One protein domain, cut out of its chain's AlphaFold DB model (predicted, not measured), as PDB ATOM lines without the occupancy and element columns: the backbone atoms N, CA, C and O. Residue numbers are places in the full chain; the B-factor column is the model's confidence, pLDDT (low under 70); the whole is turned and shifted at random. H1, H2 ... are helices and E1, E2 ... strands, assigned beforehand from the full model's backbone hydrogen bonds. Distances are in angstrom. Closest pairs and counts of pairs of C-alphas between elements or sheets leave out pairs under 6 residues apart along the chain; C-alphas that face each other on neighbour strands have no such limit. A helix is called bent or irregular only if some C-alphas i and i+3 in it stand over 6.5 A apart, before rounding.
ATOM      1  N   LYS A 356      35.207 -27.191  -7.310       31.91
ATOM      2  CA  LYS A 356      34.660 -26.447  -6.164       31.91
ATOM      3  C   LYS A 356      34.092 -27.410  -5.120       31.91
ATOM      4  O   LYS A 356      32.927 -27.794  -5.189       31.91
ATOM      5  N   LYS A 357      34.897 -27.725  -4.096       32.09
ATOM      6  CA  LYS A 357      34.353 -28.089  -2.779       32.09
ATOM      7  C   LYS A 357      33.343 -27.008  -2.379       32.09
ATOM      8  O   LYS A 357      33.644 -25.816  -2.447       32.09
ATOM      9  N   LYS A 358      32.122 -27.443  -2.076       31.72
ATOM     10  CA  LYS A 358      30.987 -26.597  -1.708       31.72
ATOM     11  C   LYS A 358      31.360 -25.776  -0.471       31.72
ATOM     12  O   LYS A 358      31.668 -26.352   0.560       31.72
ATOM     13  N   PHE A 359      31.296 -24.453  -0.579       37.38
ATOM     14  CA  PHE A 359      31.158 -23.583   0.585       37.38
ATOM     15  C   PHE A 359      29.734 -23.805   1.110       37.38
ATOM     16  O   PHE A 359      28.770 -23.416   0.449       37.38
ATOM     17  N   LYS A 360      29.588 -24.545   2.210       36.78
ATOM     18  CA  LYS A 360      28.298 -24.795   2.858       36.78
ATOM     19  C   LYS A 360      28.185 -23.888   4.080       36.78
ATOM     20  O   LYS A 360      28.936 -24.051   5.034       36.78
ATOM     21  N   LEU A 361      27.205 -22.986   4.083       34.47
ATOM     22  CA  LEU A 361      26.864 -22.154   5.244       34.47
ATOM     23  C   LEU A 361      26.587 -23.014   6.499       34.47
ATOM     24  O   LEU A 361      26.957 -22.643   7.608       34.47
ATOM     25  N   SER A 362      26.044 -24.223   6.308       33.50
ATOM     26  CA  SER A 362      25.813 -25.211   7.371       33.50
ATOM     27  C   SER A 362      27.095 -25.699   8.058       33.50
ATOM     28  O   SER A 362      27.062 -26.037   9.233       33.50
ATOM     29  N   GLU A 363      28.235 -25.737   7.358       35.88
ATOM     30  CA  GLU A 363      29.518 -26.148   7.953       35.88
ATOM     31  C   GLU A 363      30.117 -25.040   8.839       35.88
ATOM     32  O   GLU A 363      30.856 -25.342   9.773       35.88
ATOM     33  N   HIS A 364      29.752 -23.771   8.611       41.06
ATOM     34  CA  HIS A 364      30.136 -22.645   9.472       41.06
ATOM     35  C   HIS A 364      29.214 -22.480  10.683       41.06
ATOM     36  O   HIS A 364      29.699 -22.154  11.761       41.06
ATOM     37  N   ILE A 365      27.918 -22.765  10.529       39.09
ATOM     38  CA  ILE A 365      26.959 -22.783  11.642       39.09
ATOM     39  C   ILE A 365      27.265 -23.944  12.599       39.09
ATOM     40  O   ILE A 365      27.246 -23.754  13.809       39.09
ATOM     41  N   ASN A 366      27.635 -25.120  12.083       38.75
ATOM     42  CA  ASN A 366      28.020 -26.242  12.945       38.75
ATOM     43  C   ASN A 366      29.358 -25.994  13.659       38.75
ATOM     44  O   ASN A 366      29.460 -26.278  14.844       38.75
ATOM     45  N   LYS A 367      30.345 -25.362  12.998       39.88
ATOM     46  CA  LYS A 367      31.566 -24.888  13.680       39.88
ATOM     47  C   LYS A 367      31.279 -23.836  14.755       39.88
ATOM     48  O   LYS A 367      31.949 -23.822  15.776       39.88
ATOM     49  N   PHE A 368      30.290 -22.969  14.530       40.59
ATOM     50  CA  PHE A 368      29.833 -22.009  15.531       40.59
ATOM     51  C   PHE A 368      29.236 -22.724  16.746       40.59
ATOM     52  O   PHE A 368      29.623 -22.412  17.860       40.59
ATOM     53  N   TYR A 369      28.372 -23.724  16.545       41.12
ATOM     54  CA  TYR A 369      27.814 -24.514  17.647       41.12
ATOM     55  C   TYR A 369      28.879 -25.319  18.407       41.12
ATOM     56  O   TYR A 369      28.842 -25.344  19.635       41.12
ATOM     57  N   ASP A 370      29.854 -25.909  17.712       44.28
ATOM     58  CA  ASP A 370      30.922 -26.697  18.342       44.28
ATOM     59  C   ASP A 370      31.887 -25.833  19.184       44.28
ATOM     60  O   ASP A 370      32.366 -26.286  20.224       44.28
ATOM     61  N   ASP A 371      32.117 -24.570  18.803       41.34
ATOM     62  CA  ASP A 371      32.916 -23.613  19.587       41.34
ATOM     63  C   ASP A 371      32.133 -23.014  20.785       41.34
ATOM     64  O   ASP A 371      32.741 -22.489  21.721       41.34
ATOM     65  N   TYR A 372      30.792 -23.081  20.780       49.69
ATOM     66  CA  TYR A 372      29.905 -22.300  21.665       49.69
ATOM     67  C   TYR A 372      29.286 -23.046  22.848       49.69
ATOM     68  O   TYR A 372      28.659 -22.414  23.698       49.69
ATOM     69  N   ILE A 373      29.469 -24.363  22.959       47.19
ATOM     70  CA  ILE A 373      28.827 -25.161  24.020       47.19
ATOM     71  C   ILE A 373      29.320 -24.796  25.447       47.19
ATOM     72  O   ILE A 373      28.733 -25.252  26.422       47.19
ATOM     73  N   ASN A 374      30.324 -23.918  25.615       46.91
ATOM     74  CA  ASN A 374      30.929 -23.620  26.926       46.91
ATOM     75  C   ASN A 374      31.096 -22.125  27.315       46.91
ATOM     76  O   ASN A 374      31.711 -21.861  28.351       46.91
ATOM     77  N   GLU A 375      30.600 -21.137  26.555       52.38
ATOM     78  CA  GLU A 375      30.688 -19.711  26.961       52.38
ATOM     79  C   GLU A 375      29.424 -19.241  27.718       52.38
ATOM     80  O   GLU A 375      28.294 -19.479  27.301       52.38
ATOM     81  N   ASP A 376      29.620 -18.544  28.846       61.19
ATOM     82  CA  ASP A 376      28.548 -17.888  29.608       61.19
ATOM     83  C   ASP A 376      27.839 -16.835  28.734       61.19
ATOM     84  O   ASP A 376      28.486 -15.940  28.176       61.19
ATOM     85  N   LYS A 377      26.505 -16.931  28.638       61.94
ATOM     86  CA  LYS A 377      25.629 -16.075  27.819       61.94
ATOM     87  C   LYS A 377      25.911 -14.576  27.996       61.94
ATOM     88  O   LYS A 377      25.845 -13.824  27.025       61.94
ATOM     89  N   ILE A 378      26.245 -14.126  29.208       62.56
ATOM     90  CA  ILE A 378      26.515 -12.702  29.478       62.56
ATOM     91  C   ILE A 378      27.831 -12.257  28.829       62.56
ATOM     92  O   ILE A 378      27.869 -11.234  28.145       62.56
ATOM     93  N   LYS A 379      28.895 -13.056  28.969       67.31
ATOM     94  CA  LYS A 379      30.211 -12.767  28.370       67.31
ATOM     95  C   LYS A 379      30.147 -12.774  26.849       67.31
ATOM     96  O   LYS A 379      30.821 -11.987  26.188       67.31
ATOM     97  N   LEU A 380      29.307 -13.645  26.302       66.69
ATOM     98  CA  LEU A 380      29.056 -13.712  24.878       66.69
ATOM     99  C   LEU A 380      28.423 -12.415  24.348       66.69
ATOM    100  O   LEU A 380      28.924 -11.848  23.379       66.69
ATOM    101  N   LEU A 381      27.371 -11.915  25.002       71.75
ATOM    102  CA  LEU A 381      26.712 -10.660  24.625       71.75
ATOM    103  C   LEU A 381      27.642  -9.441  24.735       71.75
ATOM    104  O   LEU A 381      27.544  -8.502  23.946       71.75
ATOM    105  N   GLU A 382      28.550  -9.427  25.712       76.25
ATOM    106  CA  GLU A 382      29.564  -8.372  25.837       76.25
ATOM    107  C   GLU A 382      30.562  -8.411  24.672       76.25
ATOM    108  O   GLU A 382      30.832  -7.386  24.040       76.25
ATOM    109  N   LYS A 383      31.041  -9.608  24.328       79.38
ATOM    110  CA  LYS A 383      31.989  -9.844  23.233       79.38
ATOM    111  C   LYS A 383      31.380  -9.503  21.869       79.38
ATOM    112  O   LYS A 383      32.037  -8.857  21.053       79.38
ATOM    113  N   THR A 384      30.117  -9.855  21.618       81.44
ATOM    114  CA  THR A 384      29.430  -9.508  20.361       81.44
ATOM    115  C   THR A 384      29.179  -8.006  20.231       81.44
ATOM    116  O   THR A 384      29.330  -7.458  19.136       81.44
ATOM    117  N   LYS A 385      28.865  -7.307  21.331       83.56
ATOM    118  CA  LYS A 385      28.763  -5.835  21.355       83.56
ATOM    119  C   LYS A 385      30.099  -5.163  21.042       83.56
ATOM    120  O   LYS A 385      30.132  -4.223  20.247       83.56
ATOM    121  N   GLU A 386      31.198  -5.650  21.618       86.75
ATOM    122  CA  GLU A 386      32.542  -5.143  21.318       86.75
ATOM    123  C   GLU A 386      32.900  -5.344  19.835       86.75
ATOM    124  O   GLU A 386      33.309  -4.397  19.155       86.75
ATOM    125  N   MET A 387      32.677  -6.556  19.314       89.12
ATOM    126  CA  MET A 387      32.893  -6.893  17.904       89.12
ATOM    127  C   MET A 387      32.098  -5.972  16.975       89.12
ATOM    128  O   MET A 387      32.670  -5.410  16.038       89.12
ATOM    129  N   LYS A 388      30.803  -5.776  17.262       88.00
ATOM    130  CA  LYS A 388      29.908  -4.910  16.484       88.00
ATOM    131  C   LYS A 388      30.447  -3.484  16.395       88.00
ATOM    132  O   LYS A 388      30.654  -2.986  15.289       88.00
ATOM    133  N   ASN A 389      30.790  -2.879  17.531       91.06
ATOM    134  CA  ASN A 389      31.334  -1.520  17.570       91.06
ATOM    135  C   ASN A 389      32.635  -1.384  16.763       91.06
ATOM    136  O   ASN A 389      32.844  -0.400  16.053       91.06
ATOM    137  N   ILE A 390      33.545  -2.357  16.858       89.44
ATOM    138  CA  ILE A 390      34.823  -2.316  16.130       89.44
ATOM    139  C   ILE A 390      34.603  -2.407  14.613       89.44
ATOM    140  O   ILE A 390      35.264  -1.698  13.849       89.44
ATOM    141  N   PHE A 391      33.681  -3.265  14.188       94.06
ATOM    142  CA  PHE A 391      33.345  -3.491  12.790       94.06
ATOM    143  C   PHE A 391      32.592  -2.321  12.150       94.06
ATOM    144  O   PHE A 391      32.957  -1.898  11.053       94.06
ATOM    145  N   GLU A 392      31.607  -1.747  12.840       91.38
ATOM    146  CA  GLU A 392      30.875  -0.565  12.365       91.38
ATOM    147  C   GLU A 392      31.805   0.638  12.170       91.38
ATOM    148  O   GLU A 392      31.762   1.296  11.128       91.38
ATOM    149  N   ASN A 393      32.729   0.859  13.111       91.38
ATOM    150  CA  ASN A 393      33.736   1.915  13.000       91.38
ATOM    151  C   ASN A 393      34.634   1.741  11.764       91.38
ATOM    152  O   ASN A 393      34.928   2.711  11.063       91.38
ATOM    153  N   TYR A 394      35.062   0.511  11.466       91.31
ATOM    154  CA  TYR A 394      35.851   0.245  10.263       91.31
ATOM    155  C   TYR A 394      35.040   0.440   8.978       91.31
ATOM    156  O   TYR A 394      35.548   1.028   8.025       91.31
ATOM    157  N   ASN A 395      33.786  -0.016   8.944       89.69
ATOM    158  CA  ASN A 395      32.911   0.166   7.786       89.69
ATOM    159  C   ASN A 395      32.685   1.643   7.465       89.69
ATOM    160  O   ASN A 395      32.789   2.023   6.298       89.69
ATOM    161  N   SER A 396      32.434   2.474   8.483       89.50
ATOM    162  CA  SER A 396      32.316   3.924   8.300       89.50
ATOM    163  C   SER A 396      33.595   4.497   7.687       89.50
ATOM    164  O   SER A 396      33.541   5.158   6.653       89.50
ATOM    165  N   LEU A 397      34.761   4.158   8.254       88.19
ATOM    166  CA  LEU A 397      36.054   4.603   7.733       88.19
ATOM    167  C   LEU A 397      36.276   4.162   6.277       88.19
ATOM    168  O   LEU A 397      36.767   4.949   5.468       88.19
ATOM    169  N   PHE A 398      35.924   2.923   5.929       88.12
ATOM    170  CA  PHE A 398      36.057   2.392   4.572       88.12
ATOM    171  C   PHE A 398      35.170   3.153   3.572       88.12
ATOM    172  O   PHE A 398      35.663   3.586   2.527       88.12
ATOM    173  N   ILE A 399      33.890   3.364   3.905       86.50
ATOM    174  CA  ILE A 399      32.912   4.081   3.066       86.50
ATOM    175  C   ILE A 399      33.315   5.545   2.854       86.50
ATOM    176  O   ILE A 399      33.135   6.092   1.763       86.50
ATOM    177  N   ASP A 400      33.877   6.188   3.874       85.25
ATOM    178  CA  ASP A 400      34.333   7.573   3.764       85.25
ATOM    179  C   ASP A 400      35.645   7.684   2.982       85.25
ATOM    180  O   ASP A 400      35.824   8.604   2.177       85.25
ATOM    181  N   SER A 401      36.545   6.716   3.161       81.50
ATOM    182  CA  SER A 401      37.847   6.712   2.494       81.50
ATOM    183  C   SER A 401      37.725   6.413   1.001       81.50
ATOM    184  O   SER A 401      38.380   7.089   0.209       81.50
ATOM    185  N   ILE A 402      36.856   5.478   0.585       82.12
ATOM    186  CA  ILE A 402      36.764   5.022  -0.818       82.12
ATOM    187  C   ILE A 402      36.412   6.132  -1.813       82.12
ATOM    188  O   ILE A 402      36.827   6.078  -2.967       82.12
ATOM    189  N   LYS A 403      35.714   7.177  -1.356       79.06
ATOM    190  CA  LYS A 403      35.351   8.347  -2.171       79.06
ATOM    191  C   LYS A 403      36.568   9.154  -2.635       79.06
ATOM    192  O   LYS A 403      36.456   9.910  -3.591       79.06
ATOM    193  N   ASN A 404      37.707   9.009  -1.955       77.62
ATOM    194  CA  ASN A 404      38.896   9.842  -2.131       77.62
ATOM    195  C   ASN A 404      40.180   9.024  -2.368       77.62
ATOM    196  O   ASN A 404      41.276   9.541  -2.141       77.62
ATOM    197  N   ILE A 405      40.066   7.754  -2.774       84.75
ATOM    198  CA  ILE A 405      41.225   6.902  -3.078       84.75
ATOM    199  C   ILE A 405      41.681   7.143  -4.519       84.75
ATOM    200  O   ILE A 405      40.895   7.073  -5.460       84.75
ATOM    201  N   SER A 406      42.979   7.380  -4.681       82.69
ATOM    202  CA  SER A 406      43.681   7.378  -5.964       82.69
ATOM    203  C   SER A 406      44.330   6.014  -6.203       82.69
ATOM    204  O   SER A 406      44.924   5.437  -5.288       82.69
ATOM    205  N   LEU A 407      44.214   5.488  -7.425       82.56
ATOM    206  CA  LEU A 407      44.846   4.223  -7.795       82.56
ATOM    207  C   LEU A 407      46.293   4.458  -8.236       82.56
ATOM    208  O   LEU A 407      46.552   5.284  -9.108       82.56
ATOM    209  N   THR A 408      47.228   3.731  -7.629       82.19
ATOM    210  CA  THR A 408      48.657   3.762  -7.997       82.19
ATOM    211  C   THR A 408      49.007   2.755  -9.086       82.19
ATOM    212  O   THR A 408      49.943   2.976  -9.848       82.19
ATOM    213  N   ASP A 409      48.249   1.662  -9.157       82.56
ATOM    214  CA  ASP A 409      48.375   0.597 -10.146       82.56
ATOM    215  C   ASP A 409      47.008  -0.079 -10.334       82.56
ATOM    216  O   ASP A 409      46.296  -0.331  -9.357       82.56
ATOM    217  N   GLU A 410      46.642  -0.383 -11.576       81.62
ATOM    218  CA  GLU A 410      45.399  -1.070 -11.942       81.62
ATOM    219  C   GLU A 410      45.573  -2.592 -12.085       81.62
ATOM    220  O   GLU A 410      44.591  -3.323 -12.246       81.62
ATOM    221  N   ASN A 411      46.806  -3.102 -12.000       81.06
ATOM    222  CA  ASN A 411      47.075  -4.529 -12.111       81.06
ATOM    223  C   ASN A 411      46.471  -5.315 -10.939       81.06
ATOM    224  O   ASN A 411      46.660  -5.003  -9.763       81.06
ATOM    225  N   VAL A 412      45.768  -6.403 -11.268       83.56
ATOM    226  CA  VAL A 412      45.127  -7.287 -10.287       83.56
ATOM    227  C   VAL A 412      45.455  -8.735 -10.598       83.56
ATOM    228  O   VAL A 412      45.088  -9.269 -11.650       83.56
ATOM    229  N   ASN A 413      46.042  -9.428  -9.623       84.50
ATOM    230  CA  ASN A 413      46.133 -10.877  -9.684       84.50
ATOM    231  C   ASN A 413      44.823 -11.479  -9.161       84.50
ATOM    232  O   ASN A 413      44.634 -11.716  -7.964       84.50
ATOM    233  N   LYS A 414      43.909 -11.768 -10.093       78.31
ATOM    234  CA  LYS A 414      42.586 -12.341  -9.795       78.31
ATOM    235  C   LYS A 414      42.667 -13.635  -8.974       78.31
ATOM    236  O   LYS A 414      41.767 -13.893  -8.175       78.31
ATOM    237  N   ASN A 415      43.727 -14.434  -9.133       77.00
ATOM    238  CA  ASN A 415      43.919 -15.651  -8.343       77.00
ATOM    239  C   ASN A 415      44.272 -15.328  -6.888       77.00
ATOM    240  O   ASN A 415      43.689 -15.933  -5.992       77.00
ATOM    241  N   ASN A 416      45.139 -14.344  -6.643       75.12
ATOM    242  CA  ASN A 416      45.486 -13.924  -5.284       75.12
ATOM    243  C   ASN A 416      44.276 -13.339  -4.549       75.12
ATOM    244  O   ASN A 416      44.012 -13.739  -3.418       75.12
ATOM    245  N   ILE A 417      43.477 -12.490  -5.211       77.88
ATOM    246  CA  ILE A 417      42.224 -11.965  -4.637       77.88
ATOM    247  C   ILE A 417      41.252 -13.096  -4.298       77.88
ATOM    248  O   ILE A 417      40.644 -13.100  -3.230       77.88
ATOM    249  N   LYS A 418      41.122 -14.089  -5.183       73.00
ATOM    250  CA  LYS A 418      40.260 -15.249  -4.943       73.00
ATOM    251  C   LYS A 418      40.748 -16.087  -3.757       73.00
ATOM    252  O   LYS A 418      39.933 -16.505  -2.941       73.00
ATOM    253  N   ILE A 419      42.057 -16.322  -3.645       79.25
ATOM    254  CA  ILE A 419      42.660 -17.043  -2.513       79.25
ATOM    255  C   ILE A 419      42.439 -16.269  -1.209       79.25
ATOM    256  O   ILE A 419      42.054 -16.867  -0.207       79.25
ATOM    257  N   PHE A 420      42.645 -14.953  -1.223       75.50
ATOM    258  CA  PHE A 420      42.431 -14.085  -0.068       75.50
ATOM    259  C   PHE A 420      40.962 -14.083   0.381       75.50
ATOM    260  O   PHE A 420      40.681 -14.343   1.547       75.50
ATOM    261  N   SER A 421      40.025 -13.897  -0.554       74.81
ATOM    262  CA  SER A 421      38.577 -13.956  -0.302       74.81
ATOM    263  C   SER A 421      38.155 -15.300   0.305       74.81
ATOM    264  O   SER A 421      37.475 -15.331   1.328       74.81
ATOM    265  N   ASN A 422      38.632 -16.421  -0.251       73.44
ATOM    266  CA  ASN A 422      38.345 -17.749   0.297       73.44
ATOM    267  C   ASN A 422      38.873 -17.904   1.734       73.44
ATOM    268  O   ASN A 422      38.126 -18.329   2.609       73.44
ATOM    269  N   LYS A 423      40.121 -17.485   2.000       78.94
ATOM    270  CA  LYS A 423      40.725 -17.537   3.345       78.94
ATOM    271  C   LYS A 423      39.988 -16.683   4.375       78.94
ATOM    272  O   LYS A 423      40.042 -17.002   5.559       78.94
ATOM    273  N   LEU A 424      39.364 -15.578   3.958       78.06
ATOM    274  CA  LEU A 424      38.532 -14.750   4.832       78.06
ATOM    275  C   LEU A 424      37.179 -15.405   5.108       78.06
ATOM    276  O   LEU A 424      36.731 -15.422   6.251       78.06
ATOM    277  N   ASN A 425      36.542 -15.950   4.073       72.94
ATOM    278  CA  ASN A 425      35.206 -16.527   4.181       72.94
ATOM    279  C   ASN A 425      35.189 -17.824   4.996       72.94
ATOM    280  O   ASN A 425      34.205 -18.073   5.682       72.94
ATOM    281  N   GLU A 426      36.283 -18.589   4.983       77.44
ATOM    282  CA  GLU A 426      36.454 -19.804   5.792       77.44
ATOM    283  C   GLU A 426      36.590 -19.541   7.306       77.44
ATOM    284  O   GLU A 426      36.529 -20.489   8.089       77.44
ATOM    285  N   LYS A 427      36.773 -18.287   7.739       78.62
ATOM    286  CA  LYS A 427      36.910 -17.943   9.162       78.62
ATOM    287  C   LYS A 427      35.552 -17.865   9.856       78.62
ATOM    288  O   LYS A 427      34.639 -17.201   9.344       78.62
ATOM    289  N   SER A 428      35.456 -18.471  11.043       77.50
ATOM    290  CA  SER A 428      34.355 -18.230  11.990       77.50
ATOM    291  C   SER A 428      34.327 -16.764  12.449       77.50
ATOM    292  O   SER A 428      35.281 -16.021  12.213       77.50
ATOM    293  N   ILE A 429      33.252 -16.323  13.115       75.44
ATOM    294  CA  ILE A 429      33.131 -14.948  13.643       75.44
ATOM    295  C   ILE A 429      34.332 -14.599  14.531       75.44
ATOM    296  O   ILE A 429      34.957 -13.553  14.352       75.44
ATOM    297  N   VAL A 430      34.701 -15.507  15.439       80.44
ATOM    298  CA  VAL A 430      35.809 -15.316  16.384       80.44
ATOM    299  C   VAL A 430      37.158 -15.351  15.667       80.44
ATOM    300  O   VAL A 430      37.999 -14.477  15.882       80.44
ATOM    301  N   GLU A 431      37.372 -16.313  14.765       82.31
ATOM    302  CA  GLU A 431      38.604 -16.393  13.970       82.31
ATOM    303  C   GLU A 431      38.791 -15.164  13.075       82.31
ATOM    304  O   GLU A 431      39.912 -14.674  12.899       82.31
ATOM    305  N   PHE A 432      37.697 -14.659  12.502       87.44
ATOM    306  CA  PHE A 432      37.696 -13.460  11.680       87.44
ATOM    307  C   PHE A 432      37.953 -12.216  12.522       87.44
ATOM    308  O   PHE A 432      38.766 -11.388  12.125       87.44
ATOM    309  N   PHE A 433      37.329 -12.100  13.694       88.81
ATOM    310  CA  PHE A 433      37.573 -10.995  14.615       88.81
ATOM    311  C   PHE A 433      39.032 -10.943  15.074       88.81
ATOM    312  O   PHE A 433      39.665  -9.892  14.978       88.81
ATOM    313  N   ASN A 434      39.607 -12.083  15.461       87.19
ATOM    314  CA  ASN A 434      41.018 -12.176  15.839       87.19
ATOM    315  C   ASN A 434      41.940 -11.812  14.668       87.19
ATOM    316  O   ASN A 434      42.884 -11.038  14.825       87.19
ATOM    317  N   PHE A 435      41.647 -12.320  13.468       90.62
ATOM    318  CA  PHE A 435      42.357 -11.916  12.256       90.62
ATOM    319  C   PHE A 435      42.252 -10.403  12.015       90.62
ATOM    320  O   PHE A 435      43.259  -9.760  11.719       90.62
ATOM    321  N   PHE A 436      41.053  -9.834  12.143       91.62
ATOM    322  CA  PHE A 436      40.798  -8.424  11.895       91.62
ATOM    323  C   PHE A 436      41.550  -7.549  12.892       91.62
ATOM    324  O   PHE A 436      42.274  -6.663  12.458       91.62
ATOM    325  N   ILE A 437      41.463  -7.821  14.197       91.44
ATOM    326  CA  ILE A 437      42.189  -7.064  15.227       91.44
ATOM    327  C   ILE A 437      43.695  -7.087  14.968       91.44
ATOM    328  O   ILE A 437      44.324  -6.028  14.955       91.44
ATOM    329  N   ASN A 438      44.256  -8.261  14.667       89.50
ATOM    330  CA  ASN A 438      45.689  -8.410  14.404       89.50
ATOM    331  C   ASN A 438      46.167  -7.615  13.176       89.50
ATOM    332  O   ASN A 438      47.338  -7.259  13.093       89.50
ATOM    333  N   ASN A 439      45.269  -7.310  12.234       88.06
ATOM    334  CA  ASN A 439      45.583  -6.579  11.004       88.06
ATOM    335  C   ASN A 439      44.953  -5.173  10.946       88.06
ATOM    336  O   ASN A 439      45.183  -4.433   9.987       88.06
ATOM    337  N   LYS A 440      44.195  -4.771  11.974       87.12
ATOM    338  CA  LYS A 440      43.340  -3.574  11.983       87.12
ATOM    339  C   LYS A 440      44.123  -2.310  11.657       87.12
ATOM    340  O   LYS A 440      43.728  -1.548  10.780       87.12
ATOM    341  N   ASN A 441      45.265  -2.120  12.313       86.38
ATOM    342  CA  ASN A 441      46.112  -0.948  12.099       86.38
ATOM    343  C   ASN A 441      46.652  -0.893  10.666       86.38
ATOM    344  O   ASN A 441      46.692   0.175  10.067       86.38
ATOM    345  N   SER A 442      47.003  -2.043  10.083       86.50
ATOM    346  CA  SER A 442      47.433  -2.101   8.685       86.50
ATOM    347  C   SER A 442      46.308  -1.687   7.738       86.50
ATOM    348  O   SER A 442      46.559  -0.938   6.797       86.50
ATOM    349  N   PHE A 443      45.074  -2.147   7.961       88.56
ATOM    350  CA  PHE A 443      43.942  -1.776   7.108       88.56
ATOM    351  C   PHE A 443      43.590  -0.291   7.223       88.56
ATOM    352  O   PHE A 443      43.409   0.378   6.208       88.56
ATOM    353  N   ILE A 444      43.567   0.239   8.450       87.81
ATOM    354  CA  ILE A 444      43.307   1.659   8.712       87.81
ATOM    355  C   ILE A 444      44.384   2.530   8.057       87.81
ATOM    356  O   ILE A 444      44.047   3.477   7.351       87.81
ATOM    357  N   ASN A 445      45.665   2.184   8.215       84.31
ATOM    358  CA  ASN A 445      46.766   2.944   7.618       84.31
ATOM    359  C   ASN A 445      46.700   2.941   6.084       84.31
ATOM    360  O   ASN A 445      46.933   3.972   5.456       84.31
ATOM    361  N   LYS A 446      46.334   1.809   5.470       84.19
ATOM    362  CA  LYS A 446      46.136   1.726   4.015       84.19
ATOM    363  C   LYS A 446      45.003   2.640   3.536       84.19
ATOM    364  O   LYS A 446      45.193   3.373   2.571       84.19
ATOM    365  N   LEU A 447      43.860   2.651   4.224       83.75
ATOM    366  CA  LEU A 447      42.738   3.539   3.892       83.75
ATOM    367  C   LEU A 447      43.087   5.022   4.101       83.75
ATOM    368  O   LEU A 447      42.740   5.861   3.273       83.75
ATOM    369  N   ALA A 448      43.833   5.335   5.163       82.75
ATOM    370  CA  ALA A 448      44.266   6.693   5.481       82.75
ATOM    371  C   ALA A 448      45.266   7.265   4.461       82.75
ATOM    372  O   ALA A 448      45.233   8.465   4.187       82.75
ATOM    373  N   ASN A 449      46.114   6.422   3.864       76.12
ATOM    374  CA  ASN A 449      47.112   6.844   2.878       76.12
ATOM    375  C   ASN A 449      46.504   7.292   1.531       76.12
ATOM    376  O   ASN A 449      47.230   7.871   0.725       76.12
ATOM    377  N   LYS A 450      45.197   7.062   1.277       75.94
ATOM    378  CA  LYS A 450      44.414   7.503   0.089       75.94
ATOM    379  C   LYS A 450      45.010   7.164  -1.288       75.94
ATOM    380  O   LYS A 450      44.488   7.594  -2.316       75.94
ATOM    381  N   SER A 451      46.086   6.393  -1.332       82.38
ATOM    382  CA  SER A 451      46.794   5.995  -2.540       82.38
ATOM    383  C   SER A 451      47.090   4.508  -2.427       82.38
ATOM    384  O   SER A 451      47.827   4.087  -1.536       82.38
ATOM    385  N   LEU A 452      46.425   3.709  -3.259       85.88
ATOM    386  CA  LEU A 452      46.395   2.251  -3.141       85.88
ATOM    387  C   LEU A 452      46.465   1.604  -4.515       85.88
ATOM    388  O   LEU A 452      45.966   2.155  -5.493       85.88
ATOM    389  N   SER A 453      47.051   0.415  -4.592       83.31
ATOM    390  CA  SER A 453      46.894  -0.406  -5.793       83.31
ATOM    391  C   SER A 453      45.472  -0.976  -5.868       83.31
ATOM    392  O   SER A 453      44.803  -1.179  -4.848       83.31
ATOM    393  N   MET A 454      45.006  -1.299  -7.073       77.81
ATOM    394  CA  MET A 454      43.708  -1.944  -7.285       77.81
ATOM    395  C   MET A 454      43.629  -3.300  -6.565       77.81
ATOM    396  O   MET A 454      42.577  -3.669  -6.045       77.81
ATOM    397  N   GLN A 455      44.752  -4.019  -6.461       81.88
ATOM    398  CA  GLN A 455      44.870  -5.238  -5.658       81.88
ATOM    399  C   GLN A 455      44.546  -4.972  -4.177       81.88
ATOM    400  O   GLN A 455      43.703  -5.657  -3.600       81.88
ATOM    401  N   GLU A 456      45.165  -3.964  -3.565       82.12
ATOM    402  CA  GLU A 456      44.947  -3.633  -2.151       82.12
ATOM    403  C   GLU A 456      43.536  -3.111  -1.884       82.12
ATOM    404  O   GLU A 456      42.935  -3.461  -0.868       82.12
ATOM    405  N   LEU A 457      42.983  -2.317  -2.805       83.44
ATOM    406  CA  LEU A 457      41.604  -1.849  -2.711       83.44
ATOM    407  C   LEU A 457      40.621  -3.026  -2.724       83.44
ATOM    408  O   LEU A 457      39.695  -3.072  -1.915       83.44
ATOM    409  N   LEU A 458      40.842  -4.004  -3.607       78.19
ATOM    410  CA  LEU A 458      40.016  -5.206  -3.676       78.19
ATOM    411  C   LEU A 458      40.156  -6.077  -2.422       78.19
ATOM    412  O   LEU A 458      39.152  -6.615  -1.964       78.19
ATOM    413  N   GLU A 459      41.349  -6.198  -1.836       83.25
ATOM    414  CA  GLU A 459      41.554  -6.906  -0.562       83.25
ATOM    415  C   GLU A 459      40.812  -6.216   0.591       83.25
ATOM    416  O   GLU A 459      40.068  -6.871   1.323       83.25
ATOM    417  N   LEU A 460      40.921  -4.889   0.712       84.38
ATOM    418  CA  LEU A 460      40.181  -4.111   1.712       84.38
ATOM    419  C   LEU A 460      38.665  -4.211   1.504       84.38
ATOM    420  O   LEU A 460      37.915  -4.310   2.477       84.38
ATOM    421  N   TYR A 461      38.213  -4.263   0.249       83.69
ATOM    422  CA  TYR A 461      36.810  -4.490  -0.084       83.69
ATOM    423  C   TYR A 461      36.336  -5.898   0.311       83.69
ATOM    424  O   TYR A 461      35.228  -6.043   0.822       83.69
ATOM    425  N   GLN A 462      37.164  -6.941   0.159       83.44
ATOM    426  CA  GLN A 462      36.825  -8.279   0.668       83.44
ATOM    427  C   GLN A 462      36.695  -8.293   2.199       83.44
ATOM    428  O   GLN A 462      35.785  -8.934   2.724       83.44
ATOM    429  N   VAL A 463      37.553  -7.557   2.914       85.38
ATOM    430  CA  VAL A 463      37.437  -7.387   4.373       85.38
ATOM    431  C   VAL A 463      36.127  -6.678   4.728       85.38
ATOM    432  O   VAL A 463      35.396  -7.172   5.580       85.38
ATOM    433  N   TYR A 464      35.782  -5.587   4.035       85.81
ATOM    434  CA  TYR A 464      34.506  -4.877   4.200       85.81
ATOM    435  C   TYR A 464      33.286  -5.791   3.976       85.81
ATOM    436  O   TYR A 464      32.347  -5.799   4.774       85.81
ATOM    437  N   LEU A 465      33.298  -6.618   2.924       75.44
ATOM    438  CA  LEU A 465      32.221  -7.577   2.661       75.44
ATOM    439  C   LEU A 465      32.082  -8.614   3.783       75.44
ATOM    440  O   LEU A 465      30.965  -8.871   4.236       75.44
ATOM    441  N   LYS A 466      33.198  -9.180   4.264       85.81
ATOM    442  CA  LYS A 466      33.171 -10.150   5.368       85.81
ATOM    443  C   LYS A 466      32.714  -9.503   6.677       85.81
ATOM    444  O   LYS A 466      31.934 -10.123   7.391       85.81
ATOM    445  N   ILE A 467      33.102  -8.256   6.956       83.88
ATOM    446  CA  ILE A 467      32.600  -7.499   8.114       83.88
ATOM    447  C   ILE A 467      31.079  -7.352   8.055       83.88
ATOM    448  O   ILE A 467      30.407  -7.634   9.039       83.88
ATOM    449  N   ASN A 468      30.521  -6.977   6.903       78.62
ATOM    450  CA  ASN A 468      29.070  -6.867   6.750       78.62
ATOM    451  C   ASN A 468      28.343  -8.205   6.930       78.62
ATOM    452  O   ASN A 468      27.239  -8.221   7.467       78.62
ATOM    453  N   SER A 469      28.943  -9.320   6.499       76.81
ATOM    454  CA  SER A 469      28.413 -10.661   6.795       76.81
ATOM    455  C   SER A 469      28.397 -10.914   8.300       76.81
ATOM    456  O   SER A 469      27.357 -11.230   8.864       76.81
ATOM    457  N   VAL A 470      29.531 -10.682   8.965       78.44
ATOM    458  CA  VAL A 470      29.688 -10.941  10.400       78.44
ATOM    459  C   VAL A 470      28.808 -10.026  11.253       78.44
ATOM    460  O   VAL A 470      28.279 -10.470  12.261       78.44
ATOM    461  N   LEU A 471      28.579  -8.773  10.852       78.06
ATOM    462  CA  LEU A 471      27.634  -7.883  11.532       78.06
ATOM    463  C   LEU A 471      26.204  -8.430  11.490       78.06
ATOM    464  O   LEU A 471      25.532  -8.415  12.515       78.06
ATOM    465  N   LYS A 472      25.763  -8.973  10.348       72.31
ATOM    466  CA  LYS A 472      24.453  -9.639  10.249       72.31
ATOM    467  C   LYS A 472      24.394 -10.898  11.107       72.31
ATOM    468  O   LYS A 472      23.369 -11.158  11.722       72.31
ATOM    469  N   GLU A 473      25.484 -11.664  11.154       68.38
ATOM    470  CA  GLU A 473      25.595 -12.843  12.016       68.38
ATOM    471  C   GLU A 473      25.530 -12.450  13.505       68.38
ATOM    472  O   GLU A 473      24.816 -13.085  14.271       68.38
ATOM    473  N   ILE A 474      26.190 -11.361  13.915       76.50
ATOM    474  CA  ILE A 474      26.117 -10.810  15.279       76.50
ATOM    475  C   ILE A 474      24.713 -10.289  15.603       76.50
ATOM    476  O   ILE A 474      24.217 -10.511  16.705       76.50
ATOM    477  N   GLU A 475      24.065  -9.587  14.672       72.69
ATOM    478  CA  GLU A 475      22.683  -9.127  14.846       72.69
ATOM    479  C   GLU A 475      21.734 -10.300  15.028       72.69
ATOM    480  O   GLU A 475      20.938 -10.280  15.958       72.69
ATOM    481  N   PHE A 476      21.888 -11.336  14.205       63.34
ATOM    482  CA  PHE A 476      21.159 -12.584  14.357       63.34
ATOM    483  C   PHE A 476      21.396 -13.184  15.746       63.34
ATOM    484  O   PHE A 476      20.435 -13.416  16.462       63.34
ATOM    485  N   ILE A 477      22.652 -13.338  16.182       63.53
ATOM    486  CA  ILE A 477      22.994 -13.859  17.518       63.53
ATOM    487  C   ILE A 477      22.306 -13.060  18.632       63.53
ATOM    488  O   ILE A 477      21.700 -13.648  19.523       63.53
ATOM    489  N   ASN A 478      22.361 -11.730  18.572       64.88
ATOM    490  CA  ASN A 478      21.759 -10.863  19.584       64.88
ATOM    491  C   ASN A 478      20.218 -10.907  19.590       64.88
ATOM    492  O   ASN A 478      19.632 -10.455  20.565       64.88
ATOM    493  N   MET A 479      19.555 -11.413  18.542       62.09
ATOM    494  CA  MET A 479      18.096 -11.608  18.543       62.09
ATOM    495  C   MET A 479      17.660 -12.846  19.341       62.09
ATOM    496  O   MET A 479      16.522 -12.895  19.797       62.09
ATOM    497  N   PHE A 480      18.542 -13.834  19.533       51.31
ATOM    498  CA  PHE A 480      18.230 -15.078  20.260       51.31
ATOM    499  C   PHE A 480      18.658 -15.060  21.734       51.31
ATOM    500  O   PHE A 480      18.463 -16.049  22.446       51.31
ATOM    501  N   PHE A 481      19.247 -13.961  22.209       50.75
ATOM    502  CA  PHE A 481      19.771 -13.827  23.566       50.75
ATOM    503  C   PHE A 481      19.196 -12.619  24.280       50.75
ATOM    504  O   PHE A 481      18.869 -12.815  25.481       50.75
TER     505      PHE A 481
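Overview. This is residues 356 to 481 of the 481 residues of an uncharacterized protein of Spiroplasma gladiatoris (UniProt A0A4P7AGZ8). Two long antiparallel helices, H2 and H5, lie side by side, with the shorter H3 along H5, the bent helix H4 across one side of this layer, and two short strands, E1 and E2, at one end. H1 lies off the body, touching no helix. The printed part has 126 residues, in the order H1, H2, E1, H3, H4, E2, H5; the two strands are parallel, and the class is mostly helix. It is compact, with a radius of gyration of the C-alphas of 16.0 A and spans of 47 by 34 by 22 A.

Along the chain. H1 is residues 361 to 372, with C-alpha 361 at (26.864, -22.154, 5.244). H2, residues 377 to 402, is 37.3 A long. E1 is residues 406 to 409, and H3 residues 414 to 425. H4, residues 429 to 448, was assigned as one helix by its hydrogen bonds but is bent, C-alphas 438 and 441 being 7.8 A apart; its arms are H4a, 429 to 438, and H4b, 441 to 448. E2 is residues 451 to 453. H5, residues 454 to 479, is 37.6 A long and ends at (18.096, -11.608, 18.543).

Arrangement. H5 touches H2, closest C-alphas Phe 391 and Ile 467 at 6.2 A, opposite ways at a shallow tilt of 33 degrees, only just short of steep. H5 touches H3 with residues 455 to 466 alone, closest C-alphas Ser 421 and Gln 462 at 6.0 A. H2 touches H4b with residues 394 to 402 alone, closest C-alphas Ser 401 and Leu 447 at 6.0 A. H4a is close to H5 but not clearly touching, closest C-alphas Ile 429 and Val 470 at 6.2 A. E1, H3, H4 and E2 form a strand-helix-strand unit, two parallel neighbour strands with helices between, its crossover left-handed; N 408 and O 452 are 2.9 A apart, within hydrogen-bond range. In H1, H2, H3, H4a, H4b and H5 every O i to N i+4 pair is within hydrogen-bond range.

Size, cuts and confidence. The C-alphas farthest apart, Asp 376 and Asp 409, are 48.1 A apart. The printed part has no cut and no long link. The model's pLDDT is under 70 at residues 356 to 380, 473 and 476 to 481.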